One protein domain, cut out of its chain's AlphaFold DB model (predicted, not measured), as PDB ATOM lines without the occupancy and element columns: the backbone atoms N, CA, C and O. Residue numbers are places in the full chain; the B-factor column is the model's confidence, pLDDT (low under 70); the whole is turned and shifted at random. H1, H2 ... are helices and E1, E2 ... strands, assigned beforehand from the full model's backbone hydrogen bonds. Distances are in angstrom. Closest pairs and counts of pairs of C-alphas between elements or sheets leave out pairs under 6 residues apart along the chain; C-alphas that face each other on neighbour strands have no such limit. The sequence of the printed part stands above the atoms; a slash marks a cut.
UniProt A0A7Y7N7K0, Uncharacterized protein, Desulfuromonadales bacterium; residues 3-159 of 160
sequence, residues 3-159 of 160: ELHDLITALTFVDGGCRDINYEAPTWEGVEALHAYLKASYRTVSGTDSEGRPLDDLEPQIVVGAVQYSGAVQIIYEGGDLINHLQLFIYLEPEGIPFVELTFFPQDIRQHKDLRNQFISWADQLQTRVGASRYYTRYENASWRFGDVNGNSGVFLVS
ATOM      1  N   GLU A   3      25.950  38.923  28.702       88.12
ATOM      2  CA  GLU A   3      24.790  38.808  29.593       88.12
ATOM      3  C   GLU A   3      23.511  38.917  28.764       88.12
ATOM      4  O   GLU A   3      23.341  39.863  27.995       88.12
ATOM      5  N   LEU A   4      22.627  37.928  28.883       81.25
ATOM      6  CA  LEU A   4      21.342  37.927  28.182       81.25
ATOM      7  C   LEU A   4      20.240  38.510  29.068       81.25
ATOM      8  O   LEU A   4      19.332  39.166  28.560       81.25
ATOM      9  N   HIS A   5      20.334  38.286  30.381       82.25
ATOM     10  CA  HIS A   5      19.445  38.828  31.407       82.25
ATOM     11  C   HIS A   5      20.275  39.571  32.471       82.25
ATOM     12  O   HIS A   5      21.495  39.423  32.523       82.25
ATOM     13  N   ASP A   6      19.616  40.335  33.350       90.81
ATOM     14  CA  ASP A   6      20.278  40.905  34.529       90.81
ATOM     15  C   ASP A   6      20.856  39.783  35.407       90.81
ATOM     16  O   ASP A   6      20.109  38.983  35.978       90.81
ATOM     17  N   LEU A   7      22.190  39.709  35.489       91.38
ATOM     18  CA  LEU A   7      22.888  38.572  36.090       91.38
ATOM     19  C   LEU A   7      22.549  38.403  37.573       91.38
ATOM     20  O   LEU A   7      22.334  37.284  38.027       91.38
ATOM     21  N   ILE A   8      22.469  39.502  38.327       93.94
ATOM     22  CA  ILE A   8      22.159  39.437  39.759       93.94
ATOM     23  C   ILE A   8      20.761  38.875  39.966       93.94
ATOM     24  O   ILE A   8      20.600  37.903  40.701       93.94
ATOM     25  N   THR A   9      19.769  39.431  39.272       92.38
ATOM     26  CA  THR A   9      18.395  38.935  39.329       92.38
ATOM     27  C   THR A   9      18.344  37.469  38.923       92.38
ATOM     28  O   THR A   9      17.744  36.671  39.635       92.38
ATOM     29  N   ALA A  10      19.008  37.076  37.834       91.62
ATOM     30  CA  ALA A  10      19.008  35.689  37.384       91.62
ATOM     31  C   ALA A  10      19.589  34.728  38.425       91.62
ATOM     32  O   ALA A  10      18.963  33.711  38.733       91.62
ATOM     33  N   LEU A  11      20.727  35.082  39.020       93.44
ATOM     34  CA  LEU A  11      21.385  34.295  40.058       93.44
ATOM     35  C   LEU A  11      20.539  34.174  41.328       93.44
ATOM     36  O   LEU A  11      20.421  33.083  41.873       93.44
ATOM     37  N   THR A  12      19.934  35.269  41.794       93.44
ATOM     38  CA  THR A  12      19.291  35.312  43.118       93.44
ATOM     39  C   THR A  12      17.774  35.115  43.093       93.44
ATOM     40  O   THR A  12      17.149  35.101  44.151       93.44
ATOM     41  N   PHE A  13      17.146  35.000  41.919       90.94
ATOM     42  CA  PHE A  13      15.695  34.826  41.817       90.94
ATOM     43  C   PHE A  13      15.253  33.448  42.327       90.94
ATOM     44  O   PHE A  13      15.512  32.428  41.699       90.94
ATOM     45  N   VAL A  14      14.564  33.408  43.466       88.69
ATOM     46  CA  VAL A  14      14.085  32.156  44.069       88.69
ATOM     47  C   VAL A  14      12.757  31.749  43.427       88.69
ATOM     48  O   VAL A  14      11.693  32.217  43.830       88.69
ATOM     49  N   ASP A  15      12.820  30.864  42.435       84.75
ATOM     50  CA  ASP A  15      11.669  30.305  41.708       84.75
ATOM     51  C   ASP A  15      11.425  28.816  41.990       84.75
ATOM     52  O   ASP A  15      10.568  28.188  41.369       84.75
ATOM     53  N   GLY A  16      12.173  28.249  42.939       85.00
ATOM     54  CA  GLY A  16      12.189  26.815  43.224       85.00
ATOM     55  C   GLY A  16      13.057  26.002  42.258       85.00
ATOM     56  O   GLY A  16      13.200  24.799  42.468       85.00
ATOM     57  N   GLY A  17      13.642  26.635  41.235       88.75
ATOM     58  CA  GLY A  17      14.623  26.032  40.339       88.75
ATOM     59  C   GLY A  17      16.062  26.209  40.824       88.75
ATOM     60  O   GLY A  17      16.358  27.016  41.713       88.75
ATOM     61  N   CYS A  18      16.961  25.456  40.208       93.19
ATOM     62  CA  CYS A  18      18.404  25.569  40.371       93.19
ATOM     63  C   CYS A  18      19.010  26.450  39.269       93.19
ATOM     64  O   CYS A  18      18.317  27.007  38.404       93.19
ATOM     65  N   ARG A  19      20.319  26.656  39.371       94.19
ATOM     66  CA  ARG A  19      21.167  27.292  38.373       94.19
ATOM     67  C   ARG A  19      22.275  26.329  38.018       94.19
ATOM     68  O   ARG A  19      22.952  25.838  38.921       94.19
ATOM     69  N   ASP A  20      22.474  26.154  36.722       95.25
ATOM     70  CA  ASP A  20      23.562  25.338  36.203       95.25
ATOM     71  C   ASP A  20      24.624  26.211  35.568       95.25
ATOM     72  O   ASP A  20      24.310  27.219  34.927       95.25
ATOM     73  N   ILE A  21      25.872  25.773  35.686       96.56
ATOM     74  CA  ILE A  21      26.980  26.195  34.840       96.56
ATOM     75  C   ILE A  21      27.450  24.976  34.066       96.56
ATOM     76  O   ILE A  21      27.937  24.013  34.658       96.56
ATOM     77  N   ASN A  22      27.345  25.051  32.747       95.25
ATOM     78  CA  ASN A  22      27.826  24.025  31.838       95.25
ATOM     79  C   ASN A  22      29.059  24.528  31.091       95.25
ATOM     80  O   ASN A  22      29.206  25.730  30.841       95.25
ATOM     81  N   TYR A  23      29.921  23.594  30.705       94.81
ATOM     82  CA  TYR A  23      31.196  23.881  30.058       94.81
ATOM     83  C   TYR A  23      31.267  23.230  28.677       94.81
ATOM     84  O   TYR A  23      30.938  22.058  28.519       94.81
ATOM     85  N   GLU A  24      31.728  23.981  27.679       92.81
ATOM     86  CA  GLU A  24      31.887  23.496  26.308       92.81
ATOM     87  C   GLU A  24      33.298  22.941  26.080       92.81
ATOM     88  O   GLU A  24      34.297  23.664  26.198       92.81
ATOM     89  N   ALA A  25      33.350  21.664  25.688       92.50
ATOM     90  CA  ALA A  25      34.569  20.903  25.415       92.50
ATOM     91  C   ALA A  25      35.597  20.916  26.571       92.50
ATOM     92  O   ALA A  25      36.752  21.292  26.353       92.50
ATOM     93  N   PRO A  26      35.213  20.533  27.806       96.75
ATOM     94  CA  PRO A  26      36.181  20.357  28.879       96.75
ATOM     95  C   PRO A  26      37.115  19.173  28.584       96.75
ATOM     96  O   PRO A  26      36.845  18.312  27.745       96.75
ATOM     97  N   THR A  27      38.234  19.115  29.301       97.75
ATOM     98  CA  THR A  27      39.231  18.041  29.158       97.75
ATOM     99  C   THR A  27      39.255  17.158  30.399       97.75
ATOM    100  O   THR A  27      38.953  17.630  31.490       97.75
ATOM    101  N   TRP A  28      39.657  15.890  30.273       97.50
ATOM    102  CA  TRP A  28      39.784  14.998  31.437       97.50
ATOM    103  C   TRP A  28      40.789  15.512  32.474       97.50
ATOM    104  O   TRP A  28      40.482  15.524  33.661       97.50
ATOM    105  N   GLU A  29      41.939  16.025  32.028       97.88
ATOM    106  CA  GLU A  29      42.912  16.692  32.908       97.88
ATOM    107  C   GLU A  29      42.284  17.903  33.618       97.88
ATOM    108  O   GLU A  29      42.468  18.108  34.818       97.88
ATOM    109  N   GLY A  30      41.472  18.675  32.894       98.19
ATOM    110  CA  GLY A  30      40.742  19.796  33.461       98.19
ATOM    111  C   GLY A  30      39.661  19.384  34.463       98.19
ATOM    112  O   GLY A  30      39.472  20.069  35.466       98.19
ATOM    113  N   VAL A  31      38.972  18.261  34.246       98.19
ATOM    114  CA  VAL A  31      38.016  17.696  35.212       98.19
ATOM    115  C   VAL A  31      38.724  17.342  36.518       98.19
ATOM    116  O   VAL A  31      38.240  17.721  37.588       98.19
ATOM    117  N   GLU A  32      39.890  16.691  36.453       98.12
ATOM    118  CA  GLU A  32      40.701  16.408  37.645       98.12
ATOM    119  C   GLU A  32      41.115  17.702  38.357       98.12
ATOM    120  O   GLU A  32      40.962  17.818  39.577       98.12
ATOM    121  N   ALA A  33      41.583  18.703  37.606       98.31
ATOM    122  CA  ALA A  33      42.004  19.993  38.149       98.31
ATOM    123  C   ALA A  33      40.845  20.781  38.787       98.31
ATOM    124  O   ALA A  33      41.020  21.398  39.844       98.31
ATOM    125  N   LEU A  34      39.659  20.760  38.170       98.38
ATOM    126  CA  LEU A  34      38.441  21.364  38.702       98.38
ATOM    127  C   LEU A  34      38.027  20.677  40.005       98.38
ATOM    128  O   LEU A  34      37.820  21.353  41.012       98.38
ATOM    129  N   HIS A  35      37.952  19.344  40.005       98.06
ATOM    130  CA  HIS A  35      37.590  18.559  41.185       98.06
ATOM    131  C   HIS A  35      38.574  18.786  42.338       98.06
ATOM    132  O   HIS A  35      38.156  19.062  43.462       98.06
ATOM    133  N   ALA A  36      39.881  18.770  42.062       98.06
ATOM    134  CA  ALA A  36      40.916  19.063  43.053       98.06
ATOM    135  C   ALA A  36      40.762  20.469  43.657       98.06
ATOM    136  O   ALA A  36      40.871  20.645  44.872       98.06
ATOM    137  N   TYR A  37      40.469  21.472  42.824       98.00
ATOM    138  CA  TYR A  37      40.226  22.839  43.280       98.00
ATOM    139  C   TYR A  37      38.976  22.949  44.164       98.00
ATOM    140  O   TYR A  37      39.025  23.588  45.220       98.00
ATOM    141  N   LEU A  38      37.869  22.317  43.765       97.88
ATOM    142  CA  LEU A  38      36.633  22.313  44.545       97.88
ATOM    143  C   LEU A  38      36.836  21.600  45.883       97.88
ATOM    144  O   LEU A  38      36.490  22.160  46.915       97.88
ATOM    145  N   LYS A  39      37.503  20.445  45.901       96.88
ATOM    146  CA  LYS A  39      37.854  19.721  47.133       96.88
ATOM    147  C   LYS A  39      38.755  20.523  48.080       96.88
ATOM    148  O   LYS A  39      38.676  20.343  49.290       96.88
ATOM    149  N   ALA A  40      39.598  21.414  47.558       96.88
ATOM    150  CA  ALA A  40      40.408  22.318  48.378       96.88
ATOM    151  C   ALA A  40      39.619  23.532  48.905       96.88
ATOM    152  O   ALA A  40      39.985  24.098  49.933       96.88
ATOM    153  N   SER A  41      38.558  23.936  48.201       96.94
ATOM    154  CA  SER A  41      37.765  25.138  48.504       96.94
ATOM    155  C   SER A  41      36.469  24.836  49.270       96.94
ATOM    156  O   SER A  41      35.850  25.742  49.823       96.94
ATOM    157  N   TYR A  42      36.054  23.572  49.296       97.81
ATOM    158  CA  TYR A  42      34.813  23.088  49.885       97.81
ATOM    159  C   TYR A  42      35.070  21.855  50.742       97.81
ATOM    160  O   TYR A  42      35.991  21.075  50.505       97.81
ATOM    161  N   ARG A  43      34.173  21.605  51.692       96.62
ATOM    162  CA  ARG A  43      34.045  20.292  52.315       96.62
ATOM    163  C   ARG A  43      33.271  19.376  51.372       96.62
ATOM    164  O   ARG A  43      32.125  19.665  51.039       96.62
ATOM    165  N   THR A  44      33.863  18.256  50.975       93.88
ATOM    166  CA  THR A  44      33.136  17.215  50.239       93.88
ATOM    167  C   THR A  44      32.191  16.470  51.180       93.88
ATOM    168  O   THR A  44      32.592  16.052  52.268       93.88
ATOM    169  N   VAL A  45      30.929  16.328  50.778       93.44
ATOM    170  CA  VAL A  45      29.871  15.701  51.583       93.44
ATOM    171  C   VAL A  45      29.649  14.258  51.159       93.44
ATOM    172  O   VAL A  45      29.629  13.364  52.002       93.44
ATOM    173  N   SER A  46      29.484  14.034  49.858       96.19
ATOM    174  CA  SER A  46      29.229  12.721  49.271       96.19
ATOM    175  C   SER A  46      29.580  12.717  47.786       96.19
ATOM    176  O   SER A  46      29.680  13.772  47.159       96.19
ATOM    177  N   GLY A  47      29.734  11.524  47.218       97.44
ATOM    178  CA  GLY A  47      29.725  11.330  45.777       97.44
ATOM    179  C   GLY A  47      29.194   9.949  45.417       97.44
ATOM    180  O   GLY A  47      29.351   9.000  46.188       97.44
ATOM    181  N   THR A  48      28.524   9.856  44.276       97.75
ATOM    182  CA  THR A  48      27.880   8.635  43.788       97.75
ATOM    183  C   THR A  48      28.137   8.435  42.303       97.75
ATOM    184  O   THR A  48      28.302   9.405  41.564       97.75
ATOM    185  N   ASP A  49      28.131   7.182  41.862       95.69
ATOM    186  CA  ASP A  49      28.118   6.838  40.442       95.69
ATOM    187  C   ASP A  49      26.726   7.031  39.800       95.69
ATOM    188  O   ASP A  49      25.773   7.488  40.439       95.69
ATOM    189  N   SER A  50      26.611   6.666  38.522       92.75
ATOM    190  CA  SER A  50      25.381   6.734  37.723       92.75
ATOM    191  C   SER A  50      24.233   5.861  38.243       92.75
ATOM    192  O   SER A  50      23.078   6.089  37.882       92.75
ATOM    193  N   GLU A  51      24.517   4.885  39.104       93.31
ATOM    194  CA  GLU A  51      23.519   4.029  39.744       93.31
ATOM    195  C   GLU A  51      23.159   4.507  41.161       93.31
ATOM    196  O   GLU A  51      22.385   3.854  41.866       93.31
ATOM    197  N   GLY A  52      23.719   5.639  41.599       93.56
ATOM    198  CA  GLY A  52      23.540   6.168  42.947       93.56
ATOM    199  C   GLY A  52      24.333   5.401  44.008       93.56
ATOM    200  O   GLY A  52      24.061   5.552  45.202       93.56
ATOM    201  N   ARG A  53      25.303   4.567  43.610       95.50
ATOM    202  CA  ARG A  53      26.162   3.854  44.557       95.50
ATOM    203  C   ARG A  53      27.236   4.813  45.074       95.50
ATOM    204  O   ARG A  53      27.849   5.512  44.265       95.50
ATOM    205  N   PRO A  54      27.480   4.872  46.392       96.75
ATOM    206  CA  PRO A  54      28.515   5.732  46.951       96.75
ATOM    207  C   PRO A  54      29.907   5.383  46.422       96.75
ATOM    208  O   PRO A  54      30.239   4.208  46.269       96.75
ATOM    209  N   LEU A  55      30.728   6.406  46.196       95.25
ATOM    210  CA  LEU A  55      32.161   6.244  45.970       95.25
ATOM    211  C   LEU A  55      32.890   6.235  47.320       95.25
ATOM    212  O   LEU A  55      32.689   7.135  48.137       95.25
ATOM    213  N   ASP A  56      33.744   5.236  47.541       91.00
ATOM    214  CA  ASP A  56      34.508   5.087  48.791       91.00
ATOM    215  C   ASP A  56      35.614   6.143  48.945       91.00
ATOM    216  O   ASP A  56      36.026   6.471  50.058       91.00
ATOM    217  N   ASP A  57      36.095   6.678  47.823       93.69
ATOM    218  CA  ASP A  57      37.112   7.717  47.762       93.69
ATOM    219  C   ASP A  57      36.758   8.723  46.659       93.69
ATOM    220  O   ASP A  57      36.250   8.373  45.593       93.69
ATOM    221  N   LEU A  58      37.023   9.993  46.944       96.12
ATOM    222  CA  LEU A  58      36.751  11.144  46.093       96.12
ATOM    223  C   LEU A  58      38.058  11.876  45.763       96.12
ATOM    224  O   LEU A  58      38.088  13.106  45.668       96.12
ATOM    225  N   GLU A  59      39.182  11.165  45.661       97.25
ATOM    226  CA  GLU A  59      40.374  11.697  44.997       97.25
ATOM    227  C   GLU A  59      40.123  11.926  43.490       97.25
ATOM    228  O   GLU A  59      39.423  11.127  42.862       97.25
ATOM    229  N   PRO A  60      40.687  12.993  42.884       96.50
ATOM    230  CA  PRO A  60      40.409  13.374  41.493       96.50
ATOM    231  C   PRO A  60      40.539  12.238  40.474       96.50
ATOM    232  O   PRO A  60      39.625  12.003  39.687       96.50
ATOM    233  N   GLN A  61      41.632  11.481  40.541       95.31
ATOM    234  CA  GLN A  61      41.894  10.362  39.640       95.31
ATOM    235  C   GLN A  61      40.898   9.204  39.817       95.31
ATOM    236  O   GLN A  61      40.597   8.489  38.862       95.31
ATOM    237  N   ILE A  62      40.364   9.016  41.029       95.19
ATOM    238  CA  ILE A  62      39.360   7.981  41.312       95.19
ATOM    239  C   ILE A  62      38.014   8.409  40.741       95.19
ATOM    240  O   ILE A  62      37.347   7.602  40.103       95.19
ATOM    241  N   VAL A  63      37.649   9.682  40.904       96.56
ATOM    242  CA  VAL A  63      36.432  10.256  40.316       96.56
ATOM    243  C   VAL A  63      36.454  10.134  38.795       96.56
ATOM    244  O   VAL A  63      35.497   9.626  38.219       96.56
ATOM    245  N   VAL A  64      37.547  10.528  38.136       96.12
ATOM    246  CA  VAL A  64      37.655  10.413  36.672       96.12
ATOM    247  C   VAL A  64      37.598   8.958  36.211       96.12
ATOM    248  O   VAL A  64      36.838   8.645  35.293       96.12
ATOM    249  N   GLY A  65      38.318   8.054  36.879       95.50
ATOM    250  CA  GLY A  65      38.238   6.623  36.583       95.50
ATOM    251  C   GLY A  65      36.828   6.056  36.777       95.50
ATOM    252  O   GLY A  65      36.368   5.257  35.962       95.50
ATOM    253  N   ALA A  66      36.113   6.507  37.811       96.06
ATOM    254  CA  ALA A  66      34.731   6.119  38.056       96.06
ATOM    255  C   ALA A  66      33.811   6.596  36.927       96.06
ATOM    256  O   ALA A  66      33.069   5.774  36.402       96.06
ATOM    257  N   VAL A  67      33.912   7.854  36.475       96.19
ATOM    258  CA  VAL A  67      33.115   8.355  35.335       96.19
ATOM    259  C   VAL A  67      33.388   7.539  34.072       96.19
ATOM    260  O   VAL A  67      32.453   7.154  33.376       96.19
ATOM    261  N   GLN A  68      34.652   7.229  33.781       93.81
ATOM    262  CA  GLN A  68      35.018   6.438  32.603       93.81
ATOM    263  C   GLN A  68      34.476   4.998  32.653       93.81
ATOM    264  O   GLN A  68      34.291   4.381  31.605       93.81
ATOM    265  N   TYR A  69      34.215   4.466  33.849       93.19
ATOM    266  CA  TYR A  69      33.699   3.114  34.051       93.19
ATOM    267  C   TYR A  69      32.165   3.051  34.155       93.19
ATOM    268  O   TYR A  69      31.542   2.194  33.530       93.19
ATOM    269  N   SER A  70      31.550   3.932  34.946       92.50
ATOM    270  CA  SER A  70      30.106   3.949  35.230       92.50
ATOM    271  C   SER A  70      29.316   4.883  34.309       92.50
ATOM    272  O   SER A  70      28.084   4.861  34.304       92.50
ATOM    273  N   GLY A  71      30.005   5.729  33.545       94.56
ATOM    274  CA  GLY A  71      29.429   6.729  32.652       94.56
ATOM    275  C   GLY A  71      29.126   8.070  33.320       94.56
ATOM    276  O   GLY A  71      29.141   9.080  32.627       94.56
ATOM    277  N   ALA A  72      28.874   8.125  34.633       96.75
ATOM    278  CA  ALA A  72      28.624   9.388  35.327       96.75
ATOM    279  C   ALA A  72      28.999   9.342  36.809       96.75
ATOM    280  O   ALA A  72      28.922   8.294  37.454       96.75
ATOM    281  N   VAL A  73      29.340  10.507  37.353       97.81
ATOM    282  CA  VAL A  73      29.543  10.734  38.784       97.81
ATOM    283  C   VAL A  73      28.897  12.055  39.188       97.81
ATOM    284  O   VAL A  73      28.995  13.059  38.482       97.81
ATOM    285  N   GLN A  74      28.274  12.056  40.360       98.06
ATOM    286  CA  GLN A  74      27.757  13.242  41.033       98.06
ATOM    287  C   GLN A  74      28.478  13.419  42.367       98.06
ATOM    288  O   GLN A  74      28.674  12.448  43.093       98.06
ATOM    289  N   ILE A  75      28.858  14.648  42.710       98.38
ATOM    290  CA  ILE A  75      29.575  14.982  43.947       98.38
ATOM    291  C   ILE A  75      28.934  16.206  44.581       98.38
ATOM    292  O   ILE A  75      28.681  17.199  43.903       98.38
ATOM    293  N   ILE A  76      28.694  16.142  45.888       98.19
ATOM    294  CA  ILE A  76      28.113  17.232  46.670       98.19
ATOM    295  C   ILE A  76      29.192  17.891  47.524       98.19
ATOM    296  O   ILE A  76      29.924  17.233  48.273       98.19
ATOM    297  N   TYR A  77      29.250  19.212  47.431       98.38
ATOM    298  CA  TYR A  77      30.169  20.088  48.135       98.38
ATOM    299  C   TYR A  77      29.422  21.081  49.018       98.38
ATOM    300  O   TYR A  77      28.355  21.581  48.661       98.38
ATOM    301  N   GLU A  78      30.036  21.418  50.149       97.88
ATOM    302  CA  GLU A  78      29.501  22.356  51.129       97.88
ATOM    303  C   GLU A  78      30.545  23.352  51.640       97.88
ATOM    304  O   GLU A  78      31.730  23.042  51.761       97.88
ATOM    305  N   GLY A  79      30.075  24.537  52.028       96.38
ATOM    306  CA  GLY A  79      30.848  25.529  52.769       96.38
ATOM    307  C   GLY A  79      31.648  26.511  51.916       96.38
ATOM    308  O   GLY A  79      32.483  27.215  52.478       96.38
ATOM    309  N   GLY A  80      31.391  26.592  50.610       95.44
ATOM    310  CA  GLY A  80      32.076  27.542  49.736       95.44
ATOM    311  C   GLY A  80      31.800  29.005  50.075       95.44
ATOM    312  O   GLY A  80      30.755  29.358  50.632       95.44
ATOM    313  N   ASP A  81      32.745  29.867  49.700       94.38
ATOM    314  CA  ASP A  81      32.692  31.299  50.007       94.38
ATOM    315  C   ASP A  81      31.626  32.050  49.208       94.38
ATOM    316  O   ASP A  81      30.945  32.904  49.767       94.38
ATOM    317  N   LEU A  82      31.459  31.726  47.924       97.12
ATOM    318  CA  LEU A  82      30.462  32.367  47.060       97.12
ATOM    319  C   LEU A  82      29.142  31.591  47.029       97.12
ATOM    320  O   LEU A  82      28.065  32.175  47.138       97.12
ATOM    321  N   ILE A  83      29.240  30.272  46.878       97.75
ATOM    322  CA  ILE A  83      28.112  29.348  46.774       97.75
ATOM    323  C   ILE A  83      28.275  28.321  47.879       97.75
ATOM    324  O   ILE A  83      29.294  27.632  47.919       97.75
ATOM    325  N   ASN A  84      27.302  28.232  48.783       97.44
ATOM    326  CA  ASN A  84      27.422  27.416  49.982       97.44
ATOM    327  C   ASN A  84      27.245  25.917  49.709       97.44
ATOM    328  O   ASN A  84      28.027  25.138  50.240       97.44
ATOM    329  N   HIS A  85      26.257  25.526  48.903       98.06
ATOM    330  CA  HIS A  85      26.037  24.143  48.471       98.06
ATOM    331  C   HIS A  85      26.198  24.066  46.958       98.06
ATOM    332  O   HIS A  85      25.583  24.841  46.226       98.06
ATOM    333  N   LEU A  86      27.043  23.150  46.499       98.19
ATOM    334  CA  LEU A  86      27.373  22.996  45.090       98.19
ATOM    335  C   LEU A  86      27.379  21.515  44.736       98.19
ATOM    336  O   LEU A  86      28.007  20.707  45.418       98.19
ATOM    337  N   GLN A  87      26.712  21.164  43.650       98.19
ATOM    338  CA  GLN A  87      26.825  19.854  43.035       98.19
ATOM    339  C   GLN A  87      27.751  19.946  41.829       98.19
ATOM    340  O   GLN A  87      27.601  20.846  41.010       98.19
ATOM    341  N   LEU A  88      28.673  18.997  41.707       98.44
ATOM    342  CA  LEU A  88      29.423  18.722  40.487       98.44
ATOM    343  C   LEU A  88      28.875  17.442  39.865       98.44
ATOM    344  O   LEU A  88      28.889  16.392  40.508       98.44
ATOM    345  N   PHE A  89      28.418  17.527  38.625       98.06
ATOM    346  CA  PHE A  89      28.024  16.384  37.819       98.06
ATOM    347  C   PHE A  89      28.982  16.241  36.637       98.06
ATOM    348  O   PHE A  89      29.275  17.210  35.934       98.06
ATOM    349  N   ILE A  90      29.502  15.030  36.446       97.88
ATOM    350  CA  ILE A  90      30.417  14.689  35.359       97.88
ATOM    351  C   ILE A  90      29.850  13.470  34.638       97.88
ATOM    352  O   ILE A  90      29.533  12.467  35.276       97.88
ATOM    353  N   TYR A  91      29.759  13.541  33.315       95.44
ATOM    354  CA  TYR A  91      29.252  12.466  32.463       95.44
ATOM    355  C   TYR A  91      30.208  12.200  31.294       95.44
ATOM    356  O   TYR A  91      30.855  13.116  30.797       95.44
ATOM    357  N   LEU A  92      30.328  10.946  30.869       95.56
ATOM    358  CA  LEU A  92      31.076  10.541  29.680       95.56
ATOM    359  C   LEU A  92      30.158  10.609  28.456       95.56
ATOM    360  O   LEU A  92      29.301   9.741  28.281       95.56
ATOM    361  N   GLU A  93      30.361  11.603  27.590       93.06
ATOM    362  CA  GLU A  93      29.640  11.677  26.319       93.06
ATOM    363  C   GLU A  93      30.041  10.525  25.377       93.06
ATOM    364  O   GLU A  93      31.155   9.993  25.485       93.06
ATOM    365  N   PRO A  94      29.169  10.129  24.426       89.88
ATOM    366  CA  PRO A  94      29.454   9.053  23.469       89.88
ATOM    367  C   PRO A  94      30.771   9.216  22.694       89.88
ATOM    368  O   PRO A  94      31.403   8.228  22.322       89.88
ATOM    369  N   GLU A  95      31.203  10.455  22.467       90.88
ATOM    370  CA  GLU A  95      32.435  10.828  21.772       90.88
ATOM    371  C   GLU A  95      33.698  10.686  22.645       90.88
ATOM    372  O   GLU A  95      34.809  10.918  22.168       90.88
ATOM    373  N   GLY A  96      33.557  10.296  23.917       92.00
ATOM    374  CA  GLY A  96      34.661  10.164  24.872       92.00
ATOM    375  C   GLY A  96      35.068  11.477  25.552       92.00
ATOM    376  O   GLY A  96      36.073  11.519  26.271       92.00
ATOM    377  N   ILE A  97      34.307  12.545  25.315       93.31
ATOM    378  CA  ILE A  97      34.510  13.878  25.885       93.31
ATOM    379  C   ILE A  97      33.758  13.948  27.224       93.31
ATOM    380  O   ILE A  97      32.652  13.413  27.329       93.31
ATOM    381  N   PRO A  98      34.336  14.550  28.278       96.69
ATOM    382  CA  PRO A  98      33.582  14.777  29.496       96.69
ATOM    383  C   PRO A  98      32.526  15.865  29.276       96.69
ATOM    384  O   PRO A  98      32.799  16.916  28.709       96.69
ATOM    385  N   PHE A  99      31.333  15.647  29.805       96.12
ATOM    386  CA  PHE A  99      30.367  16.690  30.106       96.12
ATOM    387  C   PHE A  99      30.533  17.088  31.572       96.12
ATOM    388  O   PHE A  99      30.683  16.222  32.435       96.12
ATOM    389  N   VAL A 100      30.506  18.391  31.856       97.62
ATOM    390  CA  VAL A 100      30.655  18.930  33.214       97.62
ATOM    391  C   VAL A 100      29.559  19.946  33.480       97.62
ATOM    392  O   VAL A 100      29.367  20.888  32.707       97.62
ATOM    393  N   GLU A 101      28.892  19.780  34.614       97.19
ATOM    394  CA  GLU A 101      27.861  20.681  35.106       97.19
ATOM    395  C   GLU A 101      28.072  20.977  36.589       97.19
ATOM    396  O   GLU A 101      28.389  20.093  37.391       97.19
ATOM    397  N   LEU A 102      27.908  22.246  36.949       98.19
ATOM    398  CA  LEU A 102      27.839  22.689  38.332       98.19
ATOM    399  C   LEU A 102      26.446  23.216  38.629       98.19
ATOM    400  O   LEU A 102      26.029  24.181  37.996       98.19
ATOM    401  N   THR A 103      25.793  22.660  39.641       97.25
ATOM    402  CA  THR A 103      24.421  23.021  40.006       97.25
ATOM    403  C   THR A 103      24.370  23.582  41.420       97.25
ATOM    404  O   THR A 103      24.984  23.047  42.346       97.25
ATOM    405  N   PHE A 104      23.626  24.669  41.603       97.19
ATOM    406  CA  PHE A 104      23.390  25.294  42.905       97.19
ATOM    407  C   PHE A 104      22.019  25.964  42.957       97.19
ATOM    408  O   PHE A 104      21.425  26.278  41.922       97.19
ATOM    409  N   PHE A 105      21.508  26.225  44.160       95.88
ATOM    410  CA  PHE A 105      20.277  26.991  44.307       95.88
ATOM    411  C   PHE A 105      20.542  28.481  44.551       95.88
ATOM    412  O   PHE A 105      21.534  28.841  45.190       95.88
ATOM    413  N   PRO A 106      19.618  29.370  44.139       95.75
ATOM    414  CA  PRO A 106      19.709  30.802  44.429       95.75
ATOM    415  C   PRO A 106      19.915  31.133  45.917       95.75
ATOM    416  O   PRO A 106      20.670  32.048  46.244       95.75
ATOM    417  N   GLN A 107      19.287  30.383  46.832       95.62
ATOM    418  CA  GLN A 107      19.448  30.584  48.280       95.62
ATOM    419  C   GLN A 107      20.843  30.232  48.820       95.62
ATOM    420  O   GLN A 107      21.183  30.658  49.922       95.62
ATOM    421  N   ASP A 108      21.647  29.479  48.066       96.81
ATOM    422  CA  ASP A 108      23.004  29.104  48.469       96.81
ATOM    423  C   ASP A 108      24.040  30.176  48.123       96.81
ATOM    424  O   ASP A 108      25.187  30.094  48.569       96.81
ATOM    425  N   ILE A 109      23.651  31.201  47.361       96.50
ATOM    426  CA  ILE A 109      24.526  32.314  47.007       96.50
ATOM    427  C   ILE A 109      24.694  33.236  48.211       96.50
ATOM    428  O   ILE A 109      23.736  33.830  48.722       96.50
ATOM    429  N   ARG A 110      25.942  33.420  48.645       94.44
ATOM    430  CA  ARG A 110      26.263  34.375  49.702       94.44
ATOM    431  C   ARG A 110      26.142  35.801  49.178       94.44
ATOM    432  O   ARG A 110      26.609  36.147  48.094       94.44
ATOM    433  N   GLN A 111      25.486  36.649  49.962       88.31
ATOM    434  CA  GLN A 111      25.245  38.034  49.576       88.31
ATOM    435  C   GLN A 111      26.528  38.857  49.714       88.31
ATOM    436  O   GLN A 111      27.051  39.045  50.814       88.31
ATOM    437  N   HIS A 112      27.001  39.399  48.594       87.19
ATOM    438  CA  HIS A 112      28.158  40.285  48.535       87.19
ATOM    439  C   HIS A 112      27.806  41.587  47.819       87.19
ATOM    440  O   HIS A 112      27.031  41.598  46.867       87.19
ATOM    441  N   LYS A 113      28.436  42.697  48.235       88.56
ATOM    442  CA  LYS A 113      28.262  44.007  47.576       88.56
ATOM    443  C   LYS A 113      28.671  43.997  46.099       88.56
ATOM    444  O   LYS A 113      28.168  44.814  45.341       88.56
ATOM    445  N   ASP A 114      29.571  43.088  45.723       93.62
ATOM    446  CA  ASP A 114      30.088  42.941  44.362       93.62
ATOM    447  C   ASP A 114      29.851  41.526  43.807       93.62
ATOM    448  O   ASP A 114      30.727  40.908  43.204       93.62
ATOM    449  N   LEU A 115      28.661  40.973  44.079       94.75
ATOM    450  CA  LEU A 115      28.296  39.605  43.702       94.75
ATOM    451  C   LEU A 115      28.496  39.336  42.202       94.75
ATOM    452  O   LEU A 115      28.994  38.276  41.834       94.75
ATOM    453  N   ARG A 116      28.167  40.308  41.345       95.38
ATOM    454  CA  ARG A 116      28.267  40.176  39.885       95.38
ATOM    455  C   ARG A 116      29.693  39.830  39.460       95.38
ATOM    456  O   ARG A 116      29.912  38.833  38.781       95.38
ATOM    457  N   ASN A 117      30.659  40.647  39.881       95.69
ATOM    458  CA  ASN A 117      32.051  40.472  39.478       95.69
ATOM    459  C   ASN A 117      32.693  39.269  40.172       95.69
ATOM    460  O   ASN A 117      33.501  38.580  39.556       95.69
ATOM    461  N   GLN A 118      32.320  38.984  41.424       96.50
ATOM    462  CA  GLN A 118      32.791  37.785  42.120       96.50
ATOM    463  C   GLN A 118      32.321  36.508  41.430       96.50
ATOM    464  O   GLN A 118      33.125  35.603  41.244       96.50
ATOM    465  N   PHE A 119      31.058  36.453  41.004       97.38
ATOM    466  CA  PHE A 119      30.527  35.309  40.274       97.38
ATOM    467  C   PHE A 119      31.210  35.121  38.924       97.38
ATOM    468  O   PHE A 119      31.653  34.017  38.625       97.38
ATOM    469  N   ILE A 120      31.359  36.196  38.148       96.69
ATOM    470  CA  ILE A 120      32.079  36.170  36.869       96.69
ATOM    471  C   ILE A 120      33.514  35.673  37.066       96.69
ATOM    472  O   ILE A 120      33.922  34.701  36.442       96.69
ATOM    473  N   SER A 121      34.257  36.278  37.996       96.94
ATOM    474  CA  SER A 121      35.646  35.898  38.258       96.94
ATOM    475  C   SER A 121      35.772  34.461  38.757       96.94
ATOM    476  O   SER A 121      36.724  33.767  38.404       96.94
ATOM    477  N   TRP A 122      34.826  34.007  39.577       97.62
ATOM    478  CA  TRP A 122      34.768  32.627  40.035       97.62
ATOM    479  C   TRP A 122      34.517  31.673  38.862       97.62
ATOM    480  O   TRP A 122      35.303  30.752  38.669       97.62
ATOM    481  N   ALA A 123      33.511  31.930  38.023       97.62
ATOM    482  CA  ALA A 123      33.183  31.087  36.874       97.62
ATOM    483  C   ALA A 123      34.302  31.052  35.809       97.62
ATOM    484  O   ALA A 123      34.650  29.972  35.334       97.62
ATOM    485  N   ASP A 124      34.947  32.186  35.510       97.25
ATOM    486  CA  ASP A 124      36.102  32.264  34.598       97.25
ATOM    487  C   ASP A 124      37.287  31.412  35.093       97.25
ATOM    488  O   ASP A 124      37.971  30.734  34.314       97.25
ATOM    489  N   GLN A 125      37.533  31.408  36.410       97.81
ATOM    490  CA  GLN A 125      38.556  30.552  37.012       97.81
ATOM    491  C   GLN A 125      38.219  29.072  36.830       97.81
ATOM    492  O   GLN A 125      39.110  28.285  36.510       97.81
ATOM    493  N   LEU A 126      36.952  28.683  37.001       98.12
ATOM    494  CA  LEU A 126      36.527  27.296  36.799       98.12
ATOM    495  C   LEU A 126      36.628  26.877  35.330       98.12
ATOM    496  O   LEU A 126      37.156  25.802  35.054       98.12
ATOM    497  N   GLN A 127      36.219  27.744  34.398       97.69
ATOM    498  CA  GLN A 127      36.379  27.517  32.959       97.69
ATOM    499  C   GLN A 127      37.842  27.244  32.601       97.69
ATOM    500  O   GLN A 127      38.152  26.273  31.911       97.69
ATOM    501  N   THR A 128      38.746  28.082  33.112       97.56
ATOM    502  CA  THR A 128      40.185  27.942  32.866       97.56
ATOM    503  C   THR A 128      40.717  26.619  33.415       97.56
ATOM    504  O   THR A 128      41.506  25.951  32.754       97.56
ATOM    505  N   ARG A 129      40.269  26.209  34.609       97.88
ATOM    506  CA  ARG A 129      40.697  24.950  35.238       97.88
ATOM    507  C   ARG A 129      40.207  23.726  34.497       97.88
ATOM    508  O   ARG A 129      40.984  22.802  34.307       97.88
ATOM    509  N   VAL A 130      38.945  23.731  34.081       97.50
ATOM    510  CA  VAL A 130      38.355  22.597  33.368       97.50
ATOM    511  C   VAL A 130      38.837  22.511  31.909       97.50
ATOM    512  O   VAL A 130      38.601  21.518  31.218       97.50
ATOM    513  N   GLY A 131      39.561  23.535  31.441       97.12
ATOM    514  CA  GLY A 131      40.094  23.615  30.085       97.12
ATOM    515  C   GLY A 131      39.006  23.814  29.034       97.12
ATOM    516  O   GLY A 131      39.193  23.418  27.889       97.12
ATOM    517  N   ALA A 132      37.863  24.388  29.421       96.12
ATOM    518  CA  ALA A 132      36.743  24.592  28.515       96.12
ATOM    519  C   ALA A 132      36.927  25.842  27.656       96.12
ATOM    520  O   ALA A 132      37.386  26.894  28.113       96.12
ATOM    521  N   SER A 133      36.488  25.743  26.406       94.38
ATOM    522  CA  SER A 133      36.497  26.868  25.465       94.38
ATOM    523  C   SER A 133      35.528  27.979  25.872       94.38
ATOM    524  O   SER A 133      35.776  29.151  25.598       94.38
ATOM    525  N   ARG A 134      34.451  27.605  26.567       94.06
ATOM    526  CA  ARG A 134      33.360  28.482  26.981       94.06
ATOM    527  C   ARG A 134      32.599  27.862  28.151       94.06
ATOM    528  O   ARG A 134      32.581  26.642  28.301       94.06
ATOM    529  N   TYR A 135      31.942  28.696  28.950       95.19
ATOM    530  CA  TYR A 135      30.860  28.266  29.833       95.19
ATOM    531  C   TYR A 135      29.592  29.077  29.572       95.19
ATOM    532  O   TYR A 135      29.630  30.196  29.043       95.19
ATOM    533  N   TYR A 136      28.459  28.519  29.975       94.56
ATOM    534  CA  TYR A 136      27.193  29.233  30.032       94.56
ATOM    535  C   TYR A 136      26.448  28.907  31.323       94.56
ATOM    536  O   TYR A 136      26.598  27.823  31.882       94.56
ATOM    537  N   THR A 137      25.663  29.867  31.809       93.94
ATOM    538  CA  THR A 137      24.825  29.709  33.001       93.94
ATOM    539  C   THR A 137      23.359  29.778  32.613       93.94
ATOM    540  O   THR A 137      22.964  30.662  31.840       93.94
ATOM    541  N   ARG A 138      22.551  28.863  33.150       91.62
ATOM    542  CA  ARG A 138      21.125  28.758  32.827       91.62
ATOM    543  C   ARG A 138      20.236  28.569  34.051       91.62
ATOM    544  O   ARG A 138      20.682  28.103  35.098       91.62
ATOM    545  N   TYR A 139      18.967  28.940  33.908       89.44
ATOM    546  CA  TYR A 139      17.906  28.450  34.781       89.44
ATOM    547  C   TYR A 139      17.686  26.971  34.481       89.44
ATOM    548  O   TYR A 139      17.495  26.609  33.320       89.44
ATOM    549  N   GLU A 140      17.645  26.145  35.516       78.31
ATOM    550  CA  GLU A 140      17.181  24.772  35.392       78.31
ATOM    551  C   GLU A 140      15.971  24.577  36.302       78.31
ATOM    552  O   GLU A 140      15.968  24.914  37.491       78.31
ATOM    553  N   ASN A 141      14.891  24.075  35.712       65.94
ATOM    554  CA  ASN A 141      13.691  23.743  36.449       65.94
ATOM    555  C   ASN A 141      13.572  22.221  36.552       65.94
ATOM    556  O   ASN A 141      13.206  21.555  35.584       65.94
ATOM    557  N   ALA A 142      13.790  21.687  37.755       51.44
ATOM    558  CA  ALA A 142      13.674  20.259  38.062       51.44
ATOM    559  C   ALA A 142      12.275  19.655  37.779       51.44
ATOM    560  O   ALA A 142      12.107  18.438  37.810       51.44
ATOM    561  N   SER A 143      11.249  20.477  37.500       44.69
ATOM    562  CA  SER A 143       9.906  20.021  37.098       44.69
ATOM    563  C   SER A 143       9.737  19.770  35.592       44.69
ATOM    564  O   SER A 143       8.678  19.305  35.155       44.69
ATOM    565  N   TRP A 144      10.750  20.049  34.768       48.97
ATOM    566  CA  TRP A 144      10.702  19.768  33.337       48.97
ATOM    567  C   TRP A 144      10.829  18.267  33.082       48.97
ATOM    568  O   TRP A 144      11.898  17.680  33.192       48.97
ATOM    569  N   ARG A 145       9.711  17.646  32.689       37.09
ATOM    570  CA  ARG A 145       9.553  16.192  32.489       37.09
ATOM    571  C   ARG A 145      10.575  15.545  31.530       37.09
ATOM    572  O   ARG A 145      10.682  14.325  31.533       37.09
ATOM    573  N   PHE A 146      11.293  16.339  30.730       38.28
ATOM    574  CA  PHE A 146      12.342  15.895  29.801       38.28
ATOM    575  C   PHE A 146      13.594  16.796  29.795       38.28
ATOM    576  O   PHE A 146      14.415  16.666  28.890       38.28
ATOM    577  N   GLY A 147      13.720  17.737  30.742       48.94
ATOM    578  CA  GLY A 147      14.610  18.891  30.564       48.94
ATOM    579  C   GLY A 147      14.189  19.743  29.355       48.94
ATOM    580  O   GLY A 147      13.342  19.342  28.551       48.94
ATOM    581  N   ASP A 148      14.716  20.955  29.219       52.84
ATOM    582  CA  ASP A 148      14.519  21.717  27.983       52.84
ATOM    583  C   ASP A 148      15.584  21.301  26.971       52.84
ATOM    584  O   ASP A 148      16.782  21.429  27.208       52.84
ATOM    585  N   VAL A 149      15.122  20.759  25.846       48.66
ATOM    586  CA  VAL A 149      15.955  20.264  24.741       48.66
ATOM    587  C   VAL A 149      16.411  21.379  23.792       48.66
ATOM    588  O   VAL A 149      17.135  21.113  22.834       48.66
ATOM    589  N   ASN A 150      16.001  22.633  24.019       55.12
ATOM    590  CA  ASN A 150      16.493  23.770  23.250       55.12
ATOM    591  C   ASN A 150      17.796  24.293  23.860       55.12
ATOM    592  O   ASN A 150      17.802  24.803  24.978       55.12
ATOM    593  N   GLY A 151      18.880  24.271  23.080       49.75
ATOM    594  CA  GLY A 151      20.239  24.608  23.536       49.75
ATOM    595  C   GLY A 151      20.471  26.024  24.089       49.75
ATOM    596  O   GLY A 151      21.576  26.315  24.518       49.75
ATOM    597  N   ASN A 152      19.459  26.901  24.101       54.91
ATOM    598  CA  ASN A 152      19.534  28.247  24.687       54.91
ATOM    599  C   ASN A 152      18.419  28.548  25.696       54.91
ATOM    600  O   ASN A 152      18.287  29.692  26.137       54.91
ATOM    601  N   SER A 153      17.571  27.578  26.037       64.56
ATOM    602  CA  SER A 153      16.495  27.864  26.976       64.56
ATOM    603  C   SER A 153      17.045  28.109  28.372       64.56
ATOM    604  O   SER A 153      17.917  27.391  28.854       64.56
ATOM    605  N   GLY A 154      16.571  29.182  28.996       78.50
ATOM    606  CA  GLY A 154      17.010  29.588  30.324       78.50
ATOM    607  C   GLY A 154      18.447  30.117  30.403       78.50
ATOM    608  O   GLY A 154      18.862  30.473  31.498       78.50
ATOM    609  N   VAL A 155      19.215  30.214  29.312       85.81
ATOM    610  CA  VAL A 155      20.585  30.758  29.371       85.81
ATOM    611  C   VAL A 155      20.538  32.260  29.660       85.81
ATOM    612  O   VAL A 155      19.859  33.012  28.960       85.81
ATOM    613  N   PHE A 156      21.289  32.714  30.663       90.19
ATOM    614  CA  PHE A 156      21.372  34.134  31.031       90.19
ATOM    615  C   PHE A 156      22.792  34.709  31.020       90.19
ATOM    616  O   PHE A 156      22.938  35.933  30.957       90.19
ATOM    617  N   LEU A 157      23.826  33.864  31.034       91.50
ATOM    618  CA  LEU A 157      25.229  34.275  30.966       91.50
ATOM    619  C   LEU A 157      26.019  33.345  30.048       91.50
ATOM    620  O   LEU A 157      25.823  32.133  30.075       91.50
ATOM    621  N   VAL A 158      26.927  33.920  29.266       93.12
ATOM    622  CA  VAL A 158      27.831  33.218  28.351       93.12
ATOM    623  C   VAL A 158      29.222  33.851  28.424       93.12
ATOM    624  O   VAL A 158      29.329  35.082  28.401       93.12
ATOM    625  N   SER A 159      30.286  33.047  28.475       92.69
ATOM    626  CA  SER A 159      31.636  33.576  28.702       92.69
ATOM    627  C   SER A 159      32.344  34.174  27.486       92.69
ATOM    628  O   SER A 159      33.105  35.104  27.725       92.69
TER     629      SER A 159
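This is residues 3 to 159 of the 160 residues of an uncharacterized protein of Desulfuromonadales bacterium (UniProt A0A7Y7N7K0). A twisted wall of seven antiparallel strands has helices on one face: H2 and H3 are over the part with E3 and E4, the long H4 runs slantwise over E1 and E6, and the short H1 sits by E6 and E7 near the start of H4. No named helix covers the opposite face, and the long link between E6 and E7, residues 141 to 154, makes a loop far from the mean of the C-alphas. The printed part has 157 residues with four named helices and seven named strands, in the order H1 E1 H2 E2 H3 E3 E4 E5 H4 E6 E7, and the sheet's order is E2 E3 E4 E5 E1 E6 E7. The class is mixed, helices and strands, and the whole is compact, with a radius of gyration of the C-alphas of 14.9 A and spans of 40 by 33 by 28 A.

The sheet runs, strand beside strand, E2 of residues 43 to 49, E3 of residues 72 to 78, E4 of residues 85 to 92, E5 of residues 98 to 104, E1 of residues 18 to 24, E6 of residues 134 to 140 and E7 of residues 155 to 158; E2 and E7 are its edge strands. From edge to edge the strands' lines turn by 111 degrees. E3, E4 and E5 form a meander, each strand the antiparallel neighbour of the one before, with hairpins E3 and E4, and E4 and E5. Within hydrogen-bond range are N 45 and O 76 at 2.8 A between E2 and E3, N 75 and O 88 at 2.8 A between E3 and E4, N 89 and O 101 at 2.8 A between E4 and E5, N 21 and O 102 at 2.8 A between E5 and E1, N 22 and O 136 at 3.0 A between E1 and E6, and N 137 and O 157 at 2.9 A between E6 and E7, also a hairpin. The helices H1, residues 7 to 12, H2, residues 28 to 41, H3, residues 60 to 70, and H4, residues 115 to 130, make two layers with the sheet, helices on one face of it. H2 runs along the strands over E3 and E4, at a height over the sheet of 9.5 A. H3 is over E3 and only just stands up from the sheet, rising 40.1 degrees. H4 is over E1 and E6, slantwise at 48 degrees to E6 on the local plane. E5, H4 and E6 form a split strand-helix-strand unit, two strands that run the same way with E1 between them, and its crossover is right-handed. H2 touches H3 at a steep tilt of 53 degrees, opposite ways, with the C-alphas of Glu 32 and Pro 60 closest at 4.9 A. Residues 28 to 34 of H2 touch residues 126 to 130 of H4, the closest C-alphas being those of Gly 30 and Val 130, 3.7 A apart. H1 only just touches H4, with 3 pairs of C-alphas within 8 A, the closest those of Ile 8 and Arg 116 at 6.2 A. H3 and H4 are apart. In H1, H2, H3 and H4 every O i to N i+4 pair is within hydrogen-bond range.

E4, the longest strand, measures 23.7 A from first to last C-alpha, E3 20.5 A and E1 19.6 A. H4 measures 22.3 A, from C-alpha 115 at (28.296, 39.605, 43.702) to C-alpha 130 at (38.355, 22.597, 33.368), and H2 measures 20.0 A. H1 begins at C-alpha 7, at (22.888, 38.572, 36.090), and E7 ends at C-alpha 158, at (27.831, 33.218, 28.351).

The two C-alphas farthest apart, those of Tyr 69 and Lys 113, are 43.4 A apart. The printed part has no cut. The link from E6 to E7 is long, with 14 residues, and residues 141 to 153 are under 70 in pLDDT; the mean of the printed part is 91.1.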